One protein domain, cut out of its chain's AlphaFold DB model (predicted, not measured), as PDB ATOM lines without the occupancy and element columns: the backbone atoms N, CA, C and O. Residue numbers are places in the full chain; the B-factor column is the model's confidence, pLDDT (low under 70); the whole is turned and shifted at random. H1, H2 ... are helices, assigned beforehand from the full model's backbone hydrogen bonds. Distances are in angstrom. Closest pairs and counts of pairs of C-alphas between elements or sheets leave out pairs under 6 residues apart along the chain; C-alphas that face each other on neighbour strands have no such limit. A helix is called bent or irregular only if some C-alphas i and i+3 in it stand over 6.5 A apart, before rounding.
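AT A GLANCE: This is residues 2 to 138 of the 326 residues of a protein of Callorhinchus milii (UniProt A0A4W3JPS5). A core of helices has H5 in its middle: H5, H6 and H7 make a three-helix bundle, and H4 packs on H5 beside it, with H2 and H3 packed on H4. The short H8 and H9 sit near H5 and H7, while H1 lies away from the other helices, and residues 6 to 12, of which 6 and 7 belong to H1, stick out. The printed part has 137 residues with nine named helices, H1 to H9 in chain order, and no named strand; the class is all helix. It is compact, with a radius of gyration of the C-alphas of 15.0 A, and spans 41 by 37 by 24 A.

IN THESE COORDINATES: H1 is residues 2 to 7, with C-alpha 2 at (224.251, 173.290, 193.953). H2, residues 23 to 37, is the longest helix at 21.0 A and begins with C-alpha 23 at (217.437, 186.649, 194.337). H3 is residues 43 to 49, and H4 is residues 56 to 65, 14.3 A long. H5, residues 69 to 79, measures 14.6 A; it is neither bent nor irregular, but only just, since C-alphas 76 and 79 are 6.1 A apart. H6, residues 83 to 93, measures 15.4 A, and H7, residues 104 to 113, 14.5 A. H8 is residues 118 to 121. H9, residues 135 to 138, ends with C-alpha 138 at (197.090, 157.635, 182.725).

HOW THE PARTS SIT: H5 is the hub, touching H4, H6, H7 and H8. H5, H6 and H7 form an up and down bundle, each running against the one before. H5 and H6 are a hairpin at a shallow tilt of 16 degrees, closest at the C-alphas of Tyr 76 and Ala 86, 5.3 A. H6 and H7, also a hairpin, touch at Cys 90 and Val 104, their closest C-alphas, 5.9 A. H4 and H5 are a hairpin at 15 degrees, with the C-alphas of Ala 60 and Ala 72 closest at 4.3 A. H2 touches H4 the same way at 11 degrees, with residues 31 to 36 alone; Leu 32 and Glu 58 have the closest C-alphas, 6.1 A. H3 and H4 are a hairpin, closest at the C-alphas of Pro 43 and Leu 62, 5.5 A. H8 only just touches H5, with 3 pairs of C-alphas within 8 A, the closest those of Gln 71 and Val 121, 5.5 A. H9 touches H7, the C-alphas of Leu 109 and Ala 138 being closest at 5.6 A. H1 touches no helix. Every O i to N i+4 pair is within hydrogen-bond range in H1, H2, H4, H5, H6 and H7; in H3 it is 1 of 3, beside 3 of 4 O i to N i+3 pairs, and H8 and H9 are too short for an i+4 pair.

THE WHOLE: The C-alphas farthest apart are those of Gln 10 and Asn 97, 46.5 A. The printed part has no cut. The links H1 to H2 and H8 to H9 are long. The mean pLDDT of the printed part is 86.4, and residues 10 to 13 and 117 to 130 are under 70.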
ATOM      1  N   ARG A   2     223.668 174.301 193.039       76.00
ATOM      2  CA  ARG A   2     224.251 173.290 193.953       76.00
ATOM      3  C   ARG A   2     224.270 173.732 195.417       76.00
ATOM      4  O   ARG A   2     223.870 172.969 196.278       76.00
ATOM      5  N   GLU A   3     224.655 174.979 195.680       76.94
ATOM      6  CA  GLU A   3     224.626 175.560 197.031       76.94
ATOM      7  C   GLU A   3     223.213 175.578 197.631       76.94
ATOM      8  O   GLU A   3     223.044 175.217 198.789       76.94
ATOM      9  N   TYR A   4     222.195 175.904 196.824       79.88
ATOM     10  CA  TYR A   4     220.790 175.828 197.231       79.88
ATOM     11  C   TYR A   4     220.388 174.392 197.592       79.88
ATOM     12  O   TYR A   4     219.889 174.159 198.686       79.88
ATOM     13  N   LEU A   5     220.689 173.415 196.732       78.31
ATOM     14  CA  LEU A   5     220.393 172.005 197.010       78.31
ATOM     15  C   LEU A   5     221.099 171.500 198.282       78.31
ATOM     16  O   LEU A   5     220.502 170.754 199.048       78.31
ATOM     17  N   CYS A   6     222.330 171.946 198.545       79.50
ATOM     18  CA  CYS A   6     223.063 171.626 199.774       79.50
ATOM     19  C   CYS A   6     222.532 172.356 201.019       79.50
ATOM     20  O   CYS A   6     222.815 171.924 202.134       79.50
ATOM     21  N   SER A   7     221.808 173.467 200.848       79.62
ATOM     22  CA  SER A   7     221.214 174.232 201.952       79.62
ATOM     23  C   SER A   7     219.881 173.660 202.443       79.62
ATOM     24  O   SER A   7     219.427 174.025 203.527       79.62
ATOM     25  N   LEU A   8     219.260 172.758 201.672       78.06
ATOM     26  CA  LEU A   8     217.983 172.147 202.031       78.06
ATOM     27  C   LEU A   8     218.145 171.164 203.207       78.06
ATOM     28  O   LEU A   8     219.086 170.363 203.221       78.06
ATOM     29  N   PRO A   9     217.222 171.174 204.190       76.69
ATOM     30  CA  PRO A   9     217.180 170.165 205.244       76.69
ATOM     31  C   PRO A   9     217.065 168.745 204.675       76.69
ATOM     32  O   PRO A   9     216.415 168.516 203.653       76.69
ATOM     33  N   GLN A  10     217.656 167.765 205.366       69.38
ATOM     34  CA  GLN A  10     217.580 166.359 204.955       69.38
ATOM     35  C   GLN A  10     216.118 165.901 204.834       69.38
ATOM     36  O   GLN A  10     215.359 165.964 205.799       69.38
ATOM     37  N   GLY A  11     215.741 165.421 203.645       62.81
ATOM     38  CA  GLY A  11     214.399 164.914 203.346       62.81
ATOM     39  C   GLY A  11     213.416 165.946 202.782       62.81
ATOM     40  O   GLY A  11     212.284 165.576 202.477       62.81
ATOM     41  N   GLN A  12     213.822 167.208 202.609       67.31
ATOM     42  CA  GLN A  12     212.994 168.223 201.960       67.31
ATOM     43  C   GLN A  12     213.334 168.320 200.466       67.31
ATOM     44  O   GLN A  12     214.479 168.580 200.095       67.31
ATOM     45  N   SER A  13     212.341 168.099 199.601       69.94
ATOM     46  CA  SER A  13     212.493 168.284 198.155       69.94
ATOM     47  C   SER A  13     212.623 169.767 197.808       69.94
ATOM     48  O   SER A  13     212.048 170.623 198.483       69.94
ATOM     49  N   ALA A  14     213.358 170.062 196.735       77.88
ATOM     50  CA  ALA A  14     213.427 171.410 196.183       77.88
ATOM     51  C   ALA A  14     212.022 171.932 195.836       77.88
ATOM     52  O   ALA A  14     211.161 171.170 195.388       77.88
ATOM     53  N   VAL A  15     211.809 173.232 196.046       84.50
ATOM     54  CA  VAL A  15     210.582 173.922 195.621       84.50
ATOM     55  C   VAL A  15     210.585 174.035 194.086       84.50
ATOM     56  O   VAL A  15     211.640 173.904 193.454       84.50
ATOM     57  N   SER A  16     209.411 174.237 193.484       86.12
ATOM     58  CA  SER A  16     209.266 174.493 192.047       86.12
ATOM     59  C   SER A  16     210.184 175.627 191.582       86.12
ATOM     60  O   SER A  16     210.485 176.557 192.334       86.12
ATOM     61  N   ALA A  17     210.626 175.559 190.330       86.75
ATOM     62  CA  ALA A  17     211.497 176.566 189.750       86.75
ATOM     63  C   ALA A  17     210.839 177.954 189.774       86.75
ATOM     64  O   ALA A  17     209.755 178.141 189.227       86.75
ATOM     65  N   GLY A  18     211.519 178.932 190.375       87.31
ATOM     66  CA  GLY A  18     211.025 180.300 190.514       87.31
ATOM     67  C   GLY A  18     210.387 180.609 191.869       87.31
ATOM     68  O   GLY A  18     210.268 181.784 192.213       87.31
ATOM     69  N   ASP A  19     210.033 179.595 192.657       87.75
ATOM     70  CA  ASP A  19     209.456 179.763 193.997       87.75
ATOM     71  C   ASP A  19     210.532 179.764 195.104       87.75
ATOM     72  O   ASP A  19     210.214 179.781 196.295       87.75
ATOM     73  N   GLU A  20     211.819 179.719 194.743       89.25
ATOM     74  CA  GLU A  20     212.903 179.803 195.719       89.25
ATOM     75  C   GLU A  20     213.008 181.193 196.352       89.25
ATOM     76  O   GLU A  20     212.779 182.222 195.717       89.25
ATOM     77  N   GLU A  21     213.432 181.236 197.614       85.56
ATOM     78  CA  GLU A  21     213.566 182.496 198.336       85.56
ATOM     79  C   GLU A  21     214.735 183.358 197.818       85.56
ATOM     80  O   GLU A  21     215.808 182.867 197.451       85.56
ATOM     81  N   GLY A  22     214.536 184.679 197.848       89.56
ATOM     82  CA  GLY A  22     215.555 185.678 197.529       89.56
ATOM     83  C   GLY A  22     215.840 185.844 196.034       89.56
ATOM     84  O   GLY A  22     215.012 185.550 195.174       89.56
ATOM     85  N   GLU A  23     217.042 186.334 195.717       91.50
ATOM     86  CA  GLU A  23     217.437 186.649 194.337       91.50
ATOM     87  C   GLU A  23     217.418 185.422 193.410       91.50
ATOM     88  O   GLU A  23     217.230 185.558 192.201       91.50
ATOM     89  N   LEU A  24     217.594 184.214 193.962       89.06
ATOM     90  CA  LEU A  24     217.608 182.979 193.183       89.06
ATOM     91  C   LEU A  24     216.277 182.756 192.455       89.06
ATOM     92  O   LEU A  24     216.298 182.577 191.237       89.06
ATOM     93  N   GLY A  25     215.148 182.812 193.167       91.38
ATOM     94  CA  GLY A  25     213.823 182.646 192.563       91.38
ATOM     95  C   GLY A  25     213.523 183.739 191.540       91.38
ATOM     96  O   GLY A  25     213.013 183.460 190.454       91.38
ATOM     97  N   GLU A  26     213.936 184.985 191.802       94.00
ATOM     98  CA  GLU A  26     213.778 186.084 190.842       94.00
ATOM     99  C   GLU A  26     214.536 185.843 189.529       94.00
ATOM    100  O   GLU A  26     213.981 186.033 188.442       94.00
ATOM    101  N   TYR A  27     215.807 185.434 189.597       94.25
ATOM    102  CA  TYR A  27     216.593 185.121 188.401       94.25
ATOM    103  C   TYR A  27     216.069 183.874 187.688       94.25
ATOM    104  O   TYR A  27     216.048 183.846 186.455       94.25
ATOM    105  N   ARG A  28     215.600 182.872 188.440       93.44
ATOM    106  CA  ARG A  28     215.035 181.644 187.880       93.44
ATOM    107  C   ARG A  28     213.726 181.916 187.136       93.44
ATOM    108  O   ARG A  28     213.591 181.508 185.986       93.44
ATOM    109  N   ASN A  29     212.844 182.743 187.696       94.69
ATOM    110  CA  ASN A  29     211.637 183.227 187.019       94.69
ATOM    111  C   ASN A  29     211.946 184.011 185.741       94.69
ATOM    112  O   ASN A  29     211.301 183.803 184.709       94.69
ATOM    113  N   LYS A  30     212.951 184.899 185.778       95.56
ATOM    114  CA  LYS A  30     213.405 185.631 184.583       95.56
ATOM    115  C   LYS A  30     213.901 184.671 183.501       95.56
ATOM    116  O   LYS A  30     213.573 184.866 182.332       95.56
ATOM    117  N   LEU A  31     214.653 183.634 183.876       94.38
ATOM    118  CA  LEU A  31     215.142 182.618 182.945       94.38
ATOM    119  C   LEU A  31     213.995 181.790 182.349       94.38
ATOM    120  O   LEU A  31     213.927 181.666 181.130       94.38
ATOM    121  N   LEU A  32     213.074 181.282 183.174       94.25
ATOM    122  CA  LEU A  32     211.891 180.543 182.714       94.25
ATOM    123  C   LEU A  32     211.068 181.377 181.727       94.25
ATOM    124  O   LEU A  32     210.802 180.936 180.610       94.25
ATOM    125  N   SER A  33     210.770 182.625 182.101       95.06
ATOM    126  CA  SER A  33     210.035 183.570 181.254       95.06
ATOM    127  C   SER A  33     210.759 183.824 179.933       95.06
ATOM    128  O   SER A  33     210.138 183.851 178.870       95.06
ATOM    129  N   PHE A  34     212.086 183.980 179.967       95.62
ATOM    130  CA  PHE A  34     212.889 184.151 178.761       95.62
ATOM    131  C   PHE A  34     212.815 182.920 177.848       95.62
ATOM    132  O   PHE A  34     212.582 183.075 176.651       95.62
ATOM    133  N   LEU A  35     212.975 181.709 178.386       94.62
ATOM    134  CA  LEU A  35     212.939 180.469 177.602       94.62
ATOM    135  C   LEU A  35     211.550 180.198 176.997       94.62
ATOM    136  O   LEU A  35     211.443 179.691 175.870       94.62
ATOM    137  N   GLU A  36     210.490 180.564 177.716       91.94
ATOM    138  CA  GLU A  36     209.102 180.385 177.290       91.94
ATOM    139  C   GLU A  36     208.643 181.433 176.264       91.94
ATOM    140  O   GLU A  36     207.938 181.098 175.313       91.94
ATOM    141  N   ILE A  37     209.066 182.692 176.391       93.19
ATOM    142  CA  ILE A  37     208.588 183.776 175.518       93.19
ATOM    143  C   ILE A  37     209.513 183.981 174.316       93.19
ATOM    144  O   ILE A  37     209.050 184.198 173.195       93.19
ATOM    145  N   SER A  38     210.827 183.928 174.527       93.88
ATOM    146  CA  SER A  38     211.796 184.235 173.479       93.88
ATOM    147  C   SER A  38     211.867 183.121 172.440       93.88
ATOM    148  O   SER A  38     211.882 181.935 172.759       93.88
ATOM    149  N   THR A  39     211.985 183.508 171.176       91.88
ATOM    150  CA  THR A  39     212.331 182.613 170.060       91.88
ATOM    151  C   THR A  39     213.751 182.870 169.549       91.88
ATOM    152  O   THR A  39     214.225 182.199 168.635       91.88
ATOM    153  N   HIS A  40     214.459 183.834 170.143       93.38
ATOM    154  CA  HIS A  40     215.760 184.317 169.686       93.38
ATOM    155  C   HIS A  40     216.924 183.647 170.427       93.38
ATOM    156  O   HIS A  40     217.826 184.312 170.933       93.38
ATOM    157  N   TYR A  41     216.913 182.319 170.489       93.44
ATOM    158  CA  TYR A  41     218.034 181.517 170.974       93.44
ATOM    159  C   TYR A  41     218.098 180.183 170.225       93.44
ATOM    160  O   TYR A  41     217.187 179.825 169.484       93.44
ATOM    161  N   GLN A  42     219.205 179.457 170.379       93.56
ATOM    162  CA  GLN A  42     219.403 178.141 169.769       93.56
ATOM    163  C   GLN A  42     219.313 177.069 170.866       93.56
ATOM    164  O   GLN A  42     220.298 176.890 171.587       93.56
ATOM    165  N   PRO A  43     218.172 176.359 171.014       93.94
ATOM    166  CA  PRO A  43     217.970 175.403 172.107       93.94
ATOM    167  C   PRO A  43     219.035 174.302 172.141       93.94
ATOM    168  O   PRO A  43     219.545 173.963 173.204       93.94
ATOM    169  N   SER A  44     219.442 173.816 170.964       92.19
ATOM    170  CA  SER A  44     220.451 172.763 170.795       92.19
ATOM    171  C   SER A  44     221.848 173.154 171.272       92.19
ATOM    172  O   SER A  44     222.613 172.284 171.673       92.19
ATOM    173  N   ARG A  45     222.190 174.448 171.236       93.31
ATOM    174  CA  ARG A  45     223.447 174.966 171.796       93.31
ATOM    175  C   ARG A  45     223.300 175.264 173.275       93.31
ATOM    176  O   ARG A  45     224.165 174.917 174.055       93.31
ATOM    177  N   LEU A  46     222.192 175.880 173.667       92.44
ATOM    178  CA  LEU A  46     222.003 176.284 175.052       92.44
ATOM    179  C   LEU A  46     221.938 175.070 175.991       92.44
ATOM    180  O   LEU A  46     222.513 175.100 177.071       92.44
ATOM    181  N   ILE A  47     221.322 173.967 175.559       90.69
ATOM    182  CA  ILE A  47     221.192 172.755 176.379       90.69
ATOM    183  C   ILE A  47     222.533 172.079 176.718       90.69
ATOM    184  O   ILE A  47     222.592 171.330 177.694       90.69
ATOM    185  N   THR A  48     223.608 172.322 175.951       90.38
ATOM    186  CA  THR A  48     224.937 171.754 176.255       90.38
ATOM    187  C   THR A  48     225.595 172.422 177.451       90.38
ATOM    188  O   THR A  48     226.398 171.788 178.131       90.38
ATOM    189  N   ASP A  49     225.225 173.674 177.720       88.56
ATOM    190  CA  ASP A  49     225.755 174.458 178.835       88.56
ATOM    191  C   ASP A  49     224.948 174.223 180.124       88.56
ATOM    192  O   ASP A  49     225.380 174.593 181.217       88.56
ATOM    193  N   PHE A  50     223.772 173.590 180.015       86.81
ATOM    194  CA  PHE A  50     222.903 173.311 181.154       86.81
ATOM    195  C   PHE A  50     223.400 172.119 181.983       86.81
ATOM    196  O   PHE A  50     223.737 171.072 181.420       86.81
ATOM    197  N   PRO A  51     223.372 172.228 183.326       84.50
ATOM    198  CA  PRO A  51     223.713 171.119 184.205       84.50
ATOM    199  C   PRO A  51     222.755 169.929 184.023       84.50
ATOM    200  O   PRO A  51     221.607 170.075 183.597       84.50
ATOM    201  N   PHE A  52     223.239 168.733 184.357       79.31
ATOM    202  CA  PHE A  52     222.457 167.486 184.320       79.31
ATOM    203  C   PHE A  52     221.829 167.131 185.676       79.31
ATOM    204  O   PHE A  52     220.999 166.230 185.760       79.31
ATOM    205  N   ASP A  53     222.263 167.823 186.730       76.31
ATOM    206  CA  ASP A  53     221.917 167.658 188.143       76.31
ATOM    207  C   ASP A  53     221.146 168.875 188.705       76.31
ATOM    208  O   ASP A  53     220.947 168.986 189.911       76.31
ATOM    209  N   GLY A  54     220.712 169.811 187.853       83.19
ATOM    210  CA  GLY A  54     219.979 171.012 188.262       83.19
ATOM    211  C   GLY A  54     219.283 171.709 187.092       83.19
ATOM    212  O   GLY A  54     219.453 171.301 185.948       83.19
ATOM    213  N   LEU A  55     218.501 172.758 187.383       88.56
ATOM    214  CA  LEU A  55     217.724 173.522 186.385       88.56
ATOM    215  C   LEU A  55     216.854 172.625 185.482       88.56
ATOM    216  O   LEU A  55     216.824 172.757 184.258       88.56
ATOM    217  N   LEU A  56     216.202 171.640 186.103       89.69
ATOM    218  CA  LEU A  56     215.504 170.563 185.403       89.69
ATOM    219  C   LEU A  56     214.296 171.064 184.604       89.69
ATOM    220  O   LEU A  56     214.086 170.619 183.479       89.69
ATOM    221  N   GLU A  57     213.531 172.010 185.149       92.50
ATOM    222  CA  GLU A  57     212.368 172.590 184.466       92.50
ATOM    223  C   GLU A  57     212.784 173.392 183.231       92.50
ATOM    224  O   GLU A  57     212.232 173.218 182.148       92.50
ATOM    225  N   GLU A  58     213.829 174.207 183.354       93.94
ATOM    226  CA  GLU A  58     214.409 174.954 182.244       93.94
ATOM    227  C   GLU A  58     214.951 174.021 181.160       93.94
ATOM    228  O   GLU A  58     214.741 174.245 179.966       93.94
ATOM    229  N   ARG A  59     215.614 172.935 181.569       93.12
ATOM    230  CA  ARG A  59     216.076 171.894 180.651       93.12
ATOM    231  C   ARG A  59     214.902 171.238 179.920       93.12
ATOM    232  O   ARG A  59     214.994 171.025 178.712       93.12
ATOM    233  N   ALA A  60     213.805 170.944 180.616       93.81
ATOM    234  CA  ALA A  60     212.601 170.382 180.009       93.81
ATOM    235  C   ALA A  60     211.964 171.345 178.991       93.81
ATOM    236  O   ALA A  60     211.562 170.908 177.910       93.81
ATOM    237  N   LEU A  61     211.963 172.658 179.262       94.19
ATOM    238  CA  LEU A  61     211.539 173.674 178.292       94.19
ATOM    239  C   LEU A  61     212.412 173.660 177.029       94.19
ATOM    240  O   LEU A  61     211.885 173.654 175.915       94.19
ATOM    241  N   LEU A  62     213.740 173.600 177.182       94.50
ATOM    242  CA  LEU A  62     214.664 173.513 176.043       94.50
ATOM    243  C   LEU A  62     214.419 172.258 175.198       94.50
ATOM    244  O   LEU A  62     214.376 172.342 173.972       94.50
ATOM    245  N   LEU A  63     214.208 171.109 175.844       93.06
ATOM    246  CA  LEU A  63     213.882 169.851 175.169       93.06
ATOM    247  C   LEU A  63     212.546 169.935 174.425       93.06
ATOM    248  O   LEU A  63     212.458 169.513 173.272       93.06
ATOM    249  N   GLY A  64     211.529 170.551 175.032       93.38
ATOM    250  CA  GLY A  64     210.243 170.779 174.378       93.38
ATOM    251  C   GLY A  64     210.334 171.670 173.147       93.38
ATOM    252  O   GLY A  64     209.709 171.377 172.133       93.38
ATOM    253  N   ARG A  65     211.182 172.701 173.178       92.38
ATOM    254  CA  ARG A  65     211.465 173.541 172.000       92.38
ATOM    255  C   ARG A  65     212.144 172.789 170.863       92.38
ATOM    256  O   ARG A  65     212.022 173.196 169.714       92.38
ATOM    257  N   MET A  66     212.869 171.721 171.178       91.88
ATOM    258  CA  MET A  66     213.510 170.850 170.193       91.88
ATOM    259  C   MET A  66     212.577 169.743 169.676       91.88
ATOM    260  O   MET A  66     213.019 168.930 168.870       91.88
ATOM    261  N   GLY A  67     211.325 169.675 170.148       91.81
ATOM    262  CA  GLY A  67     210.395 168.582 169.836       91.81
ATOM    263  C   GLY A  67     210.727 167.265 170.550       91.81
ATOM    264  O   GLY A  67     210.158 166.221 170.244       91.81
ATOM    265  N   LEU A  68     211.652 167.284 171.518       92.50
ATOM    266  CA  LEU A  68     212.057 166.112 172.297       92.50
ATOM    267  C   LEU A  68     211.110 165.911 173.491       92.50
ATOM    268  O   LEU A  68     211.522 165.947 174.653       92.50
ATOM    269  N   HIS A  69     209.822 165.716 173.198       94.56
ATOM    270  CA  HIS A  69     208.760 165.665 174.207       94.56
ATOM    271  C   HIS A  69     208.917 164.512 175.194       94.56
ATOM    272  O   HIS A  69     208.710 164.714 176.383       94.56
ATOM    273  N   GLU A  70     209.332 163.326 174.740       91.62
ATOM    274  CA  GLU A  70     209.548 162.181 175.637       91.62
ATOM    275  C   GLU A  70     210.617 162.491 176.698       91.62
ATOM    276  O   GLU A  70     210.431 162.172 177.870       91.62
ATOM    277  N   GLN A  71     211.687 163.208 176.331       91.38
ATOM    278  CA  GLN A  71     212.732 163.600 177.282       91.38
ATOM    279  C   GLN A  71     212.253 164.677 178.257       91.38
ATOM    280  O   GLN A  71     212.517 164.587 179.454       91.38
ATOM    281  N   ALA A  72     211.523 165.680 177.767       94.25
ATOM    282  CA  ALA A  72     210.947 166.717 178.620       94.25
ATOM    283  C   ALA A  72     209.940 166.128 179.625       94.25
ATOM    284  O   ALA A  72     209.994 166.423 180.818       94.25
ATOM    285  N   LEU A  73     209.054 165.248 179.157       94.19
ATOM    286  CA  LEU A  73     208.036 164.604 179.982       94.19
ATOM    287  C   LEU A  73     208.634 163.633 180.993       94.19
ATOM    288  O   LEU A  73     208.151 163.577 182.120       94.19
ATOM    289  N   PHE A  74     209.712 162.930 180.647       91.38
ATOM    290  CA  PHE A  74     210.441 162.113 181.612       91.38
ATOM    291  C   PHE A  74     210.949 162.948 182.792       91.38
ATOM    292  O   PHE A  74     210.824 162.523 183.939       91.38
ATOM    293  N   ILE A  75     211.460 164.158 182.532       91.12
ATOM    294  CA  ILE A  75     211.886 165.067 183.601       91.12
ATOM    295  C   ILE A  75     210.701 165.407 184.510       91.12
ATOM    296  O   ILE A  75     210.803 165.234 185.723       91.12
ATOM    297  N   TYR A  76     209.565 165.830 183.953       92.81
ATOM    298  CA  TYR A  76     208.397 166.197 184.761       92.81
ATOM    299  C   TYR A  76     207.798 165.018 185.544       92.81
ATOM    300  O   TYR A  76     207.452 165.168 186.716       92.81
ATOM    301  N   VAL A  77     207.691 163.843 184.920       91.75
ATOM    302  CA  VAL A  77     206.998 162.677 185.488       91.75
ATOM    303  C   VAL A  77     207.893 161.867 186.427       91.75
ATOM    304  O   VAL A  77     207.461 161.495 187.518       91.75
ATOM    305  N   HIS A  78     209.132 161.584 186.026       87.62
ATOM    306  CA  HIS A  78     209.997 160.631 186.728       87.62
ATOM    307  C   HIS A  78     211.098 161.276 187.562       87.62
ATOM    308  O   HIS A  78     211.598 160.614 188.461       87.62
ATOM    309  N   ILE A  79     211.470 162.534 187.302       86.75
ATOM    310  CA  ILE A  79     212.484 163.234 188.111       86.75
ATOM    311  C   ILE A  79     211.817 164.209 189.081       86.75
ATOM    312  O   ILE A  79     212.103 164.197 190.273       86.75
ATOM    313  N   LEU A  80     210.920 165.056 188.572       87.94
ATOM    314  CA  LEU A  80     210.213 166.055 189.376       87.94
ATOM    315  C   LEU A  80     208.971 165.485 190.069       87.94
ATOM    316  O   LEU A  80     208.440 166.120 190.977       87.94
ATOM    317  N   HIS A  81     208.498 164.310 189.639       88.62
ATOM    318  CA  HIS A  81     207.292 163.653 190.154       88.62
ATOM    319  C   HIS A  81     206.056 164.569 190.194       88.62
ATOM    320  O   HIS A  81     205.190 164.431 191.059       88.62
ATOM    321  N   ASN A  82     205.954 165.505 189.243       90.38
ATOM    322  CA  ASN A  82     204.893 166.503 189.199       90.38
ATOM    323  C   ASN A  82     203.999 166.289 187.973       90.38
ATOM    324  O   ASN A  82     204.262 166.780 186.874       90.38
ATOM    325  N   THR A  83     202.904 165.555 188.184       91.19
ATOM    326  CA  THR A  83     201.923 165.230 187.138       91.19
ATOM    327  C   THR A  83     201.224 166.470 186.586       91.19
ATOM    328  O   THR A  83     200.911 166.514 185.400       91.19
ATOM    329  N   ARG A  84     201.019 167.502 187.417       92.50
ATOM    330  CA  ARG A  84     200.372 168.751 186.995       92.50
ATOM    331  C   ARG A  84     201.240 169.516 186.006       92.50
ATOM    332  O   ARG A  84     200.759 169.861 184.935       92.50
ATOM    333  N   LEU A  85     202.527 169.685 186.313       92.94
ATOM    334  CA  LEU A  85     203.464 170.333 185.389       92.94
ATOM    335  C   LEU A  85     203.600 169.557 184.072       92.94
ATOM    336  O   LEU A  85     203.702 170.169 183.011       92.94
ATOM    337  N   ALA A  86     203.548 168.221 184.114       95.50
ATOM    338  CA  ALA A  86     203.561 167.397 182.905       95.50
ATOM    339  C   ALA A  86     202.316 167.629 182.022       95.50
ATOM    340  O   ALA A  86     202.425 167.717 180.797       95.50
ATOM    341  N   GLU A  87     201.132 167.760 182.625       95.00
ATOM    342  CA  GLU A  87     199.896 168.081 181.902       95.00
ATOM    343  C   GLU A  87     199.894 169.515 181.355       95.00
ATOM    344  O   GLU A  87     199.506 169.722 180.202       95.00
ATOM    345  N   ASP A  88     200.373 170.486 182.137       95.50
ATOM    346  CA  ASP A  88     200.512 171.883 181.712       95.50
ATOM    347  C   ASP A  88     201.481 172.003 180.531       95.50
ATOM    348  O   ASP A  88     201.195 172.693 179.550       95.50
ATOM    349  N   TYR A  89     202.594 171.265 180.574       96.19
ATOM    350  CA  TYR A  89     203.516 171.144 179.449       96.19
ATOM    351  C   TYR A  89     202.801 170.622 178.196       96.19
ATOM    352  O   TYR A  89     202.907 171.226 177.126       96.19
ATOM    353  N   CYS A  90     202.014 169.546 178.319       96.62
ATOM    354  CA  CYS A  90     201.250 169.012 177.190       96.62
ATOM    355  C   CYS A  90     200.232 170.020 176.656       96.62
ATOM    356  O   CYS A  90     200.032 170.114 175.448       96.62
ATOM    357  N   HIS A  91     199.595 170.794 177.537       95.50
ATOM    358  CA  HIS A  91     198.642 171.818 177.132       95.50
ATOM    359  C   HIS A  91     199.302 172.919 176.298       95.50
ATOM    360  O   HIS A  91     198.730 173.338 175.295       95.50
ATOM    361  N   LYS A  92     200.503 173.357 176.691       94.38
ATOM    362  CA  LYS A  92     201.270 174.401 175.995       94.38
ATOM    363  C   LYS A  92     201.852 173.931 174.660       94.38
ATOM    364  O   LYS A  92     201.966 174.734 173.741       94.38
ATOM    365  N   HIS A  93     202.228 172.656 174.563       94.88
ATOM    366  CA  HIS A  93     202.917 172.104 173.393       94.88
ATOM    367  C   HIS A  93     202.016 171.342 172.418       94.88
ATOM    368  O   HIS A  93     202.482 170.985 171.346       94.88
ATOM    369  N   TYR A  94     200.749 171.084 172.741       96.44
ATOM    370  CA  TYR A  94     199.853 170.377 171.827       96.44
ATOM    371  C   TYR A  94     199.397 171.261 170.658       96.44
ATOM    372  O   TYR A  94     198.727 172.275 170.858       96.44
ATOM    373  N   ASP A  95     199.659 170.801 169.436       95.00
ATOM    374  CA  ASP A  95     199.113 171.370 168.202       95.00
ATOM    375  C   ASP A  95     198.643 170.243 167.274       95.00
ATOM    376  O   ASP A  95     199.380 169.311 166.972       95.00
ATOM    377  N   VAL A  96     197.396 170.330 166.806       92.69
ATOM    378  CA  VAL A  96     196.797 169.332 165.908       92.69
ATOM    379  C   VAL A  96     197.405 169.357 164.500       92.69
ATOM    380  O   VAL A  96     197.320 168.357 163.787       92.69
ATOM    381  N   ASN A  97     197.993 170.486 164.091       92.94
ATOM    382  CA  ASN A  97     198.517 170.697 162.738       92.94
ATOM    383  C   ASN A  97     200.013 170.382 162.605       92.94
ATOM    384  O   ASN A  97     200.525 170.354 161.487       92.94
ATOM    385  N   ASP A  98     200.704 170.159 163.718       92.81
ATOM    386  CA  ASP A  98     202.130 169.858 163.752       92.81
ATOM    387  C   ASP A  98     202.321 168.388 164.135       92.81
ATOM    388  O   ASP A  98     201.946 167.957 165.223       92.81
ATOM    389  N   ASP A  99     202.902 167.599 163.230       87.81
ATOM    390  CA  ASP A  99     203.074 166.157 163.426       87.81
ATOM    391  C   ASP A  99     203.933 165.804 164.649       87.81
ATOM    392  O   ASP A  99     203.731 164.737 165.230       87.81
ATOM    393  N   THR A 100     204.862 166.677 165.057       88.31
ATOM    394  CA  THR A 100     205.693 166.461 166.254       88.31
ATOM    395  C   THR A 100     204.913 166.743 167.537       88.31
ATOM    396  O   THR A 100     204.948 165.952 168.480       88.31
ATOM    397  N   ASN A 101     204.136 167.825 167.529       92.62
ATOM    398  CA  ASN A 101     203.399 168.342 168.679       92.62
ATOM    399  C   ASN A 101     202.007 167.691 168.864       92.62
ATOM    400  O   ASN A 101     201.432 167.724 169.956       92.62
ATOM    401  N   ARG A 102     201.453 167.044 167.829       93.25
ATOM    402  CA  ARG A 102     200.140 166.374 167.886       93.25
ATOM    403  C   ARG A 102     200.124 165.198 168.857       93.25
ATOM    404  O   ARG A 102     199.127 164.967 169.538       93.25
ATOM    405  N   ASP A 103     201.228 164.461 168.942       93.12
ATOM    406  CA  ASP A 103     201.322 163.226 169.729       93.12
ATOM    407  C   ASP A 103     201.911 163.469 171.146       93.12
ATOM    408  O   ASP A 103     202.302 162.527 171.842       93.12
ATOM    409  N   VAL A 104     201.950 164.719 171.630       95.94
ATOM    410  CA  VAL A 104     202.504 165.073 172.958       95.94
ATOM    411  C   VAL A 104     201.745 164.387 174.101       95.94
ATOM    412  O   VAL A 104     202.360 163.795 174.987       95.94
ATOM    413  N   TYR A 105     200.407 164.362 174.057       96.06
ATOM    414  CA  TYR A 105     199.605 163.649 175.063       96.06
ATOM    415  C   TYR A 105     199.776 162.124 174.991       96.06
ATOM    416  O   TYR A 105     199.715 161.450 176.019       96.06
ATOM    417  N   LEU A 106     200.041 161.564 173.804       94.75
ATOM    418  CA  LEU A 106     200.393 160.145 173.671       94.75
ATOM    419  C   LEU A 106     201.754 159.854 174.308       94.75
ATOM    420  O   LEU A 106     201.919 158.824 174.957       94.75
ATOM    421  N   SER A 107     202.709 160.772 174.163       94.31
ATOM    422  CA  SER A 107     204.020 160.681 174.814       94.31
ATOM    423  C   SER A 107     203.879 160.692 176.340       94.31
ATOM    424  O   SER A 107     204.502 159.878 177.016       94.31
ATOM    425  N   LEU A 108     202.985 161.527 176.889       95.44
ATOM    426  CA  LEU A 108     202.673 161.539 178.325       95.44
ATOM    427  C   LEU A 108     202.080 160.205 178.796       95.44
ATOM    428  O   LEU A 108     202.506 159.668 179.819       95.44
ATOM    429  N   LEU A 109     201.142 159.635 178.035       94.50
ATOM    430  CA  LEU A 109     200.578 158.320 178.348       94.50
ATOM    431  C   LEU A 109     201.644 157.222 178.357       94.50
ATOM    432  O   LEU A 109     201.613 156.361 179.235       94.50
ATOM    433  N   ARG A 110     202.612 157.264 177.433       92.75
ATOM    434  CA  ARG A 110     203.747 156.329 177.451       92.75
ATOM    435  C   ARG A 110     204.567 156.463 178.726       92.75
ATOM    436  O   ARG A 110     204.837 155.440 179.342       92.75
ATOM    437  N   MET A 111     204.887 157.686 179.158       92.75
ATOM    438  CA  MET A 111     205.632 157.902 180.408       92.75
ATOM    439  C   MET A 111     204.895 157.313 181.622       92.75
ATOM    440  O   MET A 111     205.519 156.733 182.503       92.75
ATOM    441  N   TYR A 112     203.561 157.393 181.658       92.44
ATOM    442  CA  TYR A 112     202.786 156.804 182.755       92.44
ATOM    443  C   TYR A 112     202.621 155.282 182.672       92.44
ATOM    444  O   TYR A 112     202.561 154.638 183.716       92.44
ATOM    445  N   LEU A 113     202.506 154.691 181.481       90.81
ATOM    446  CA  LEU A 113     202.165 153.268 181.324       90.81
ATOM    447  C   LEU A 113     203.384 152.360 181.133       90.81
ATOM    448  O   LEU A 113     203.403 151.240 181.638       90.81
ATOM    449  N   SER A 114     204.386 152.825 180.393       85.50
ATOM    450  CA  SER A 114     205.598 152.077 180.061       85.50
ATOM    451  C   SER A 114     206.784 153.041 180.095       85.50
ATOM    452  O   SER A 114     207.239 153.505 179.044       85.50
ATOM    453  N   PRO A 115     207.250 153.406 181.302       80.56
ATOM    454  CA  PRO A 115     208.336 154.354 181.431       80.56
ATOM    455  C   PRO A 115     209.618 153.789 180.803       80.56
ATOM    456  O   PRO A 115     209.977 152.641 181.084       80.56
ATOM    457  N   PRO A 116     210.310 154.560 179.947       76.25
ATOM    458  CA  PRO A 116     211.571 154.127 179.367       76.25
ATOM    459  C   PRO A 116     212.635 153.982 180.457       76.25
ATOM    460  O   PRO A 116     212.622 154.696 181.464       76.25
ATOM    461  N   GLU A 117     213.592 153.080 180.239       69.06
ATOM    462  CA  GLU A 117     214.741 152.963 181.132       69.06
ATOM    463  C   GLU A 117     215.478 154.316 181.216       69.06
ATOM    464  O   GLU A 117     215.659 154.976 180.184       69.06
ATOM    465  N   PRO A 118     215.959 154.738 182.403       65.19
ATOM    466  CA  PRO A 118     216.594 156.048 182.588       65.19
ATOM    467  C   PRO A 118     217.768 156.318 181.633       65.19
ATOM    468  O   PRO A 118     218.054 157.464 181.294       65.19
ATOM    469  N   GLN A 119     218.430 155.259 181.157       59.34
ATOM    470  CA  GLN A 119     219.557 155.329 180.223       59.34
ATOM    471  C   GLN A 119     219.140 155.757 178.806       59.34
ATOM    472  O   GLN A 119     219.954 156.298 178.060       59.34
ATOM    473  N   CYS A 120     217.875 155.554 178.430       54.72
ATOM    474  CA  CYS A 120     217.365 155.836 177.089       54.72
ATOM    475  C   CYS A 120     216.996 157.311 176.868       54.72
ATOM    476  O   CYS A 120     216.806 157.724 175.727       54.72
ATOM    477  N   VAL A 121     216.907 158.115 177.932       58.25
ATOM    478  CA  VAL A 121     216.351 159.482 177.878       58.25
ATOM    479  C   VAL A 121     217.437 160.573 177.904       58.25
ATOM    480  O   VAL A 121     217.158 161.767 177.803       58.25
ATOM    481  N   GLY A 122     218.707 160.166 177.941       60.00
ATOM    482  CA  GLY A 122     219.874 161.048 177.925       60.00
ATOM    483  C   GLY A 122     220.610 161.080 179.269       60.00
ATOM    484  O   GLY A 122     220.197 160.432 180.227       60.00
ATOM    485  N   PRO A 123     221.737 161.807 179.361       59.00
ATOM    486  CA  PRO A 123     222.590 161.805 180.547       59.00
ATOM    487  C   PRO A 123     221.975 162.626 181.691       59.00
ATOM    488  O   PRO A 123     222.431 163.720 181.991       59.00
ATOM    489  N   VAL A 124     220.940 162.117 182.352       59.62
ATOM    490  CA  VAL A 124     220.477 162.646 183.643       59.62
ATOM    491  C   VAL A 124     221.330 162.005 184.737       59.62
ATOM    492  O   VAL A 124     221.404 160.785 184.835       59.62
ATOM    493  N   ARG A 125     222.012 162.821 185.552       57.34
ATOM    494  CA  ARG A 125     222.908 162.358 186.636       57.34
ATOM    495  C   ARG A 125     222.246 162.391 188.019       57.34
ATOM    496  O   ARG A 125     222.934 162.500 189.029       57.34
ATOM    497  N   VAL A 126     220.921 162.343 188.058       60.72
ATOM    498  CA  VAL A 126     220.144 162.245 189.298       60.72
ATOM    499  C   VAL A 126     219.943 160.762 189.604       60.72
ATOM    500  O   VAL A 126     219.675 159.987 188.688       60.72
ATOM    501  N   GLU A 127     220.089 160.352 190.865       56.94
ATOM    502  CA  GLU A 127     219.685 159.014 191.310       56.94
ATOM    503  C   GLU A 127     218.156 158.919 191.224       56.94
ATOM    504  O   GLU A 127     217.437 159.327 192.133       56.94
ATOM    505  N   VAL A 128     217.647 158.470 190.077       61.03
ATOM    506  CA  VAL A 128     216.208 158.309 189.855       61.03
ATOM    507  C   VAL A 128     215.795 156.951 190.419       61.03
ATOM    508  O   VAL A 128     216.324 155.920 190.000       61.03
ATOM    509  N   ALA A 129     214.861 156.944 191.374       62.38
ATOM    510  CA  ALA A 129     214.190 155.717 191.796       62.38
ATOM    511  C   ALA A 129     213.546 155.042 190.573       62.38
ATOM    512  O   ALA A 129     213.067 155.739 189.681       62.38
ATOM    513  N   GLU A 130     213.537 153.707 190.512       65.00
ATOM    514  CA  GLU A 130     213.025 152.985 189.338       65.00
ATOM    515  C   GLU A 130     211.648 153.523 188.917       65.00
ATOM    516  O   GLU A 130     210.730 153.544 189.748       65.00
ATOM    517  N   PRO A 131     211.496 153.993 187.664       70.38
ATOM    518  CA  PRO A 131     210.285 154.672 187.251       70.38
ATOM    519  C   PRO A 131     209.113 153.691 187.290       70.38
ATOM    520  O   PRO A 131     209.089 152.687 186.580       70.38
ATOM    521  N   GLN A 132     208.144 153.981 188.156       73.69
ATOM    522  CA  GLN A 132     206.973 153.134 188.343       73.69
ATOM    523  C   GLN A 132     205.833 153.568 187.417       73.69
ATOM    524  O   GLN A 132     205.617 154.773 187.236       73.69
ATOM    525  N   PRO A 133     205.066 152.615 186.863       82.31
ATOM    526  CA  PRO A 133     203.889 152.940 186.078       82.31
ATOM    527  C   PRO A 133     202.817 153.597 186.961       82.31
ATOM    528  O   PRO A 133     202.499 153.122 188.053       82.31
ATOM    529  N   ASN A 134     202.224 154.682 186.470       88.00
ATOM    530  CA  ASN A 134     201.159 155.430 187.133       88.00
ATOM    531  C   ASN A 134     199.845 155.289 186.355       88.00
ATOM    532  O   ASN A 134     199.412 156.189 185.631       88.00
ATOM    533  N   LEU A 135     199.201 154.130 186.514       88.81
ATOM    534  CA  LEU A 135     197.923 153.838 185.865       88.81
ATOM    535  C   LEU A 135     196.815 154.855 186.223       88.81
ATOM    536  O   LEU A 135     196.136 155.304 185.300       88.81
ATOM    537  N   PRO A 136     196.634 155.293 187.488       91.31
ATOM    538  CA  PRO A 136     195.621 156.298 187.821       91.31
ATOM    539  C   PRO A 136     195.786 157.620 187.060       91.31
ATOM    540  O   PRO A 136     194.797 158.158 186.563       91.31
ATOM    541  N   ALA A 137     197.020 158.124 186.924       91.81
ATOM    542  CA  ALA A 137     197.294 159.340 186.155       91.81
ATOM    543  C   ALA A 137     197.079 159.137 184.646       91.81
ATOM    544  O   ALA A 137     196.563 160.017 183.960       91.81
ATOM    545  N   ALA A 138     197.407 157.956 184.114       93.44
ATOM    546  CA  ALA A 138     197.090 157.635 182.725       93.44
ATOM    547  C   ALA A 138     195.570 157.651 182.482       93.44
ATOM    548  O   ALA A 138     195.102 158.278 181.531       93.44
TER     549      ALA A 138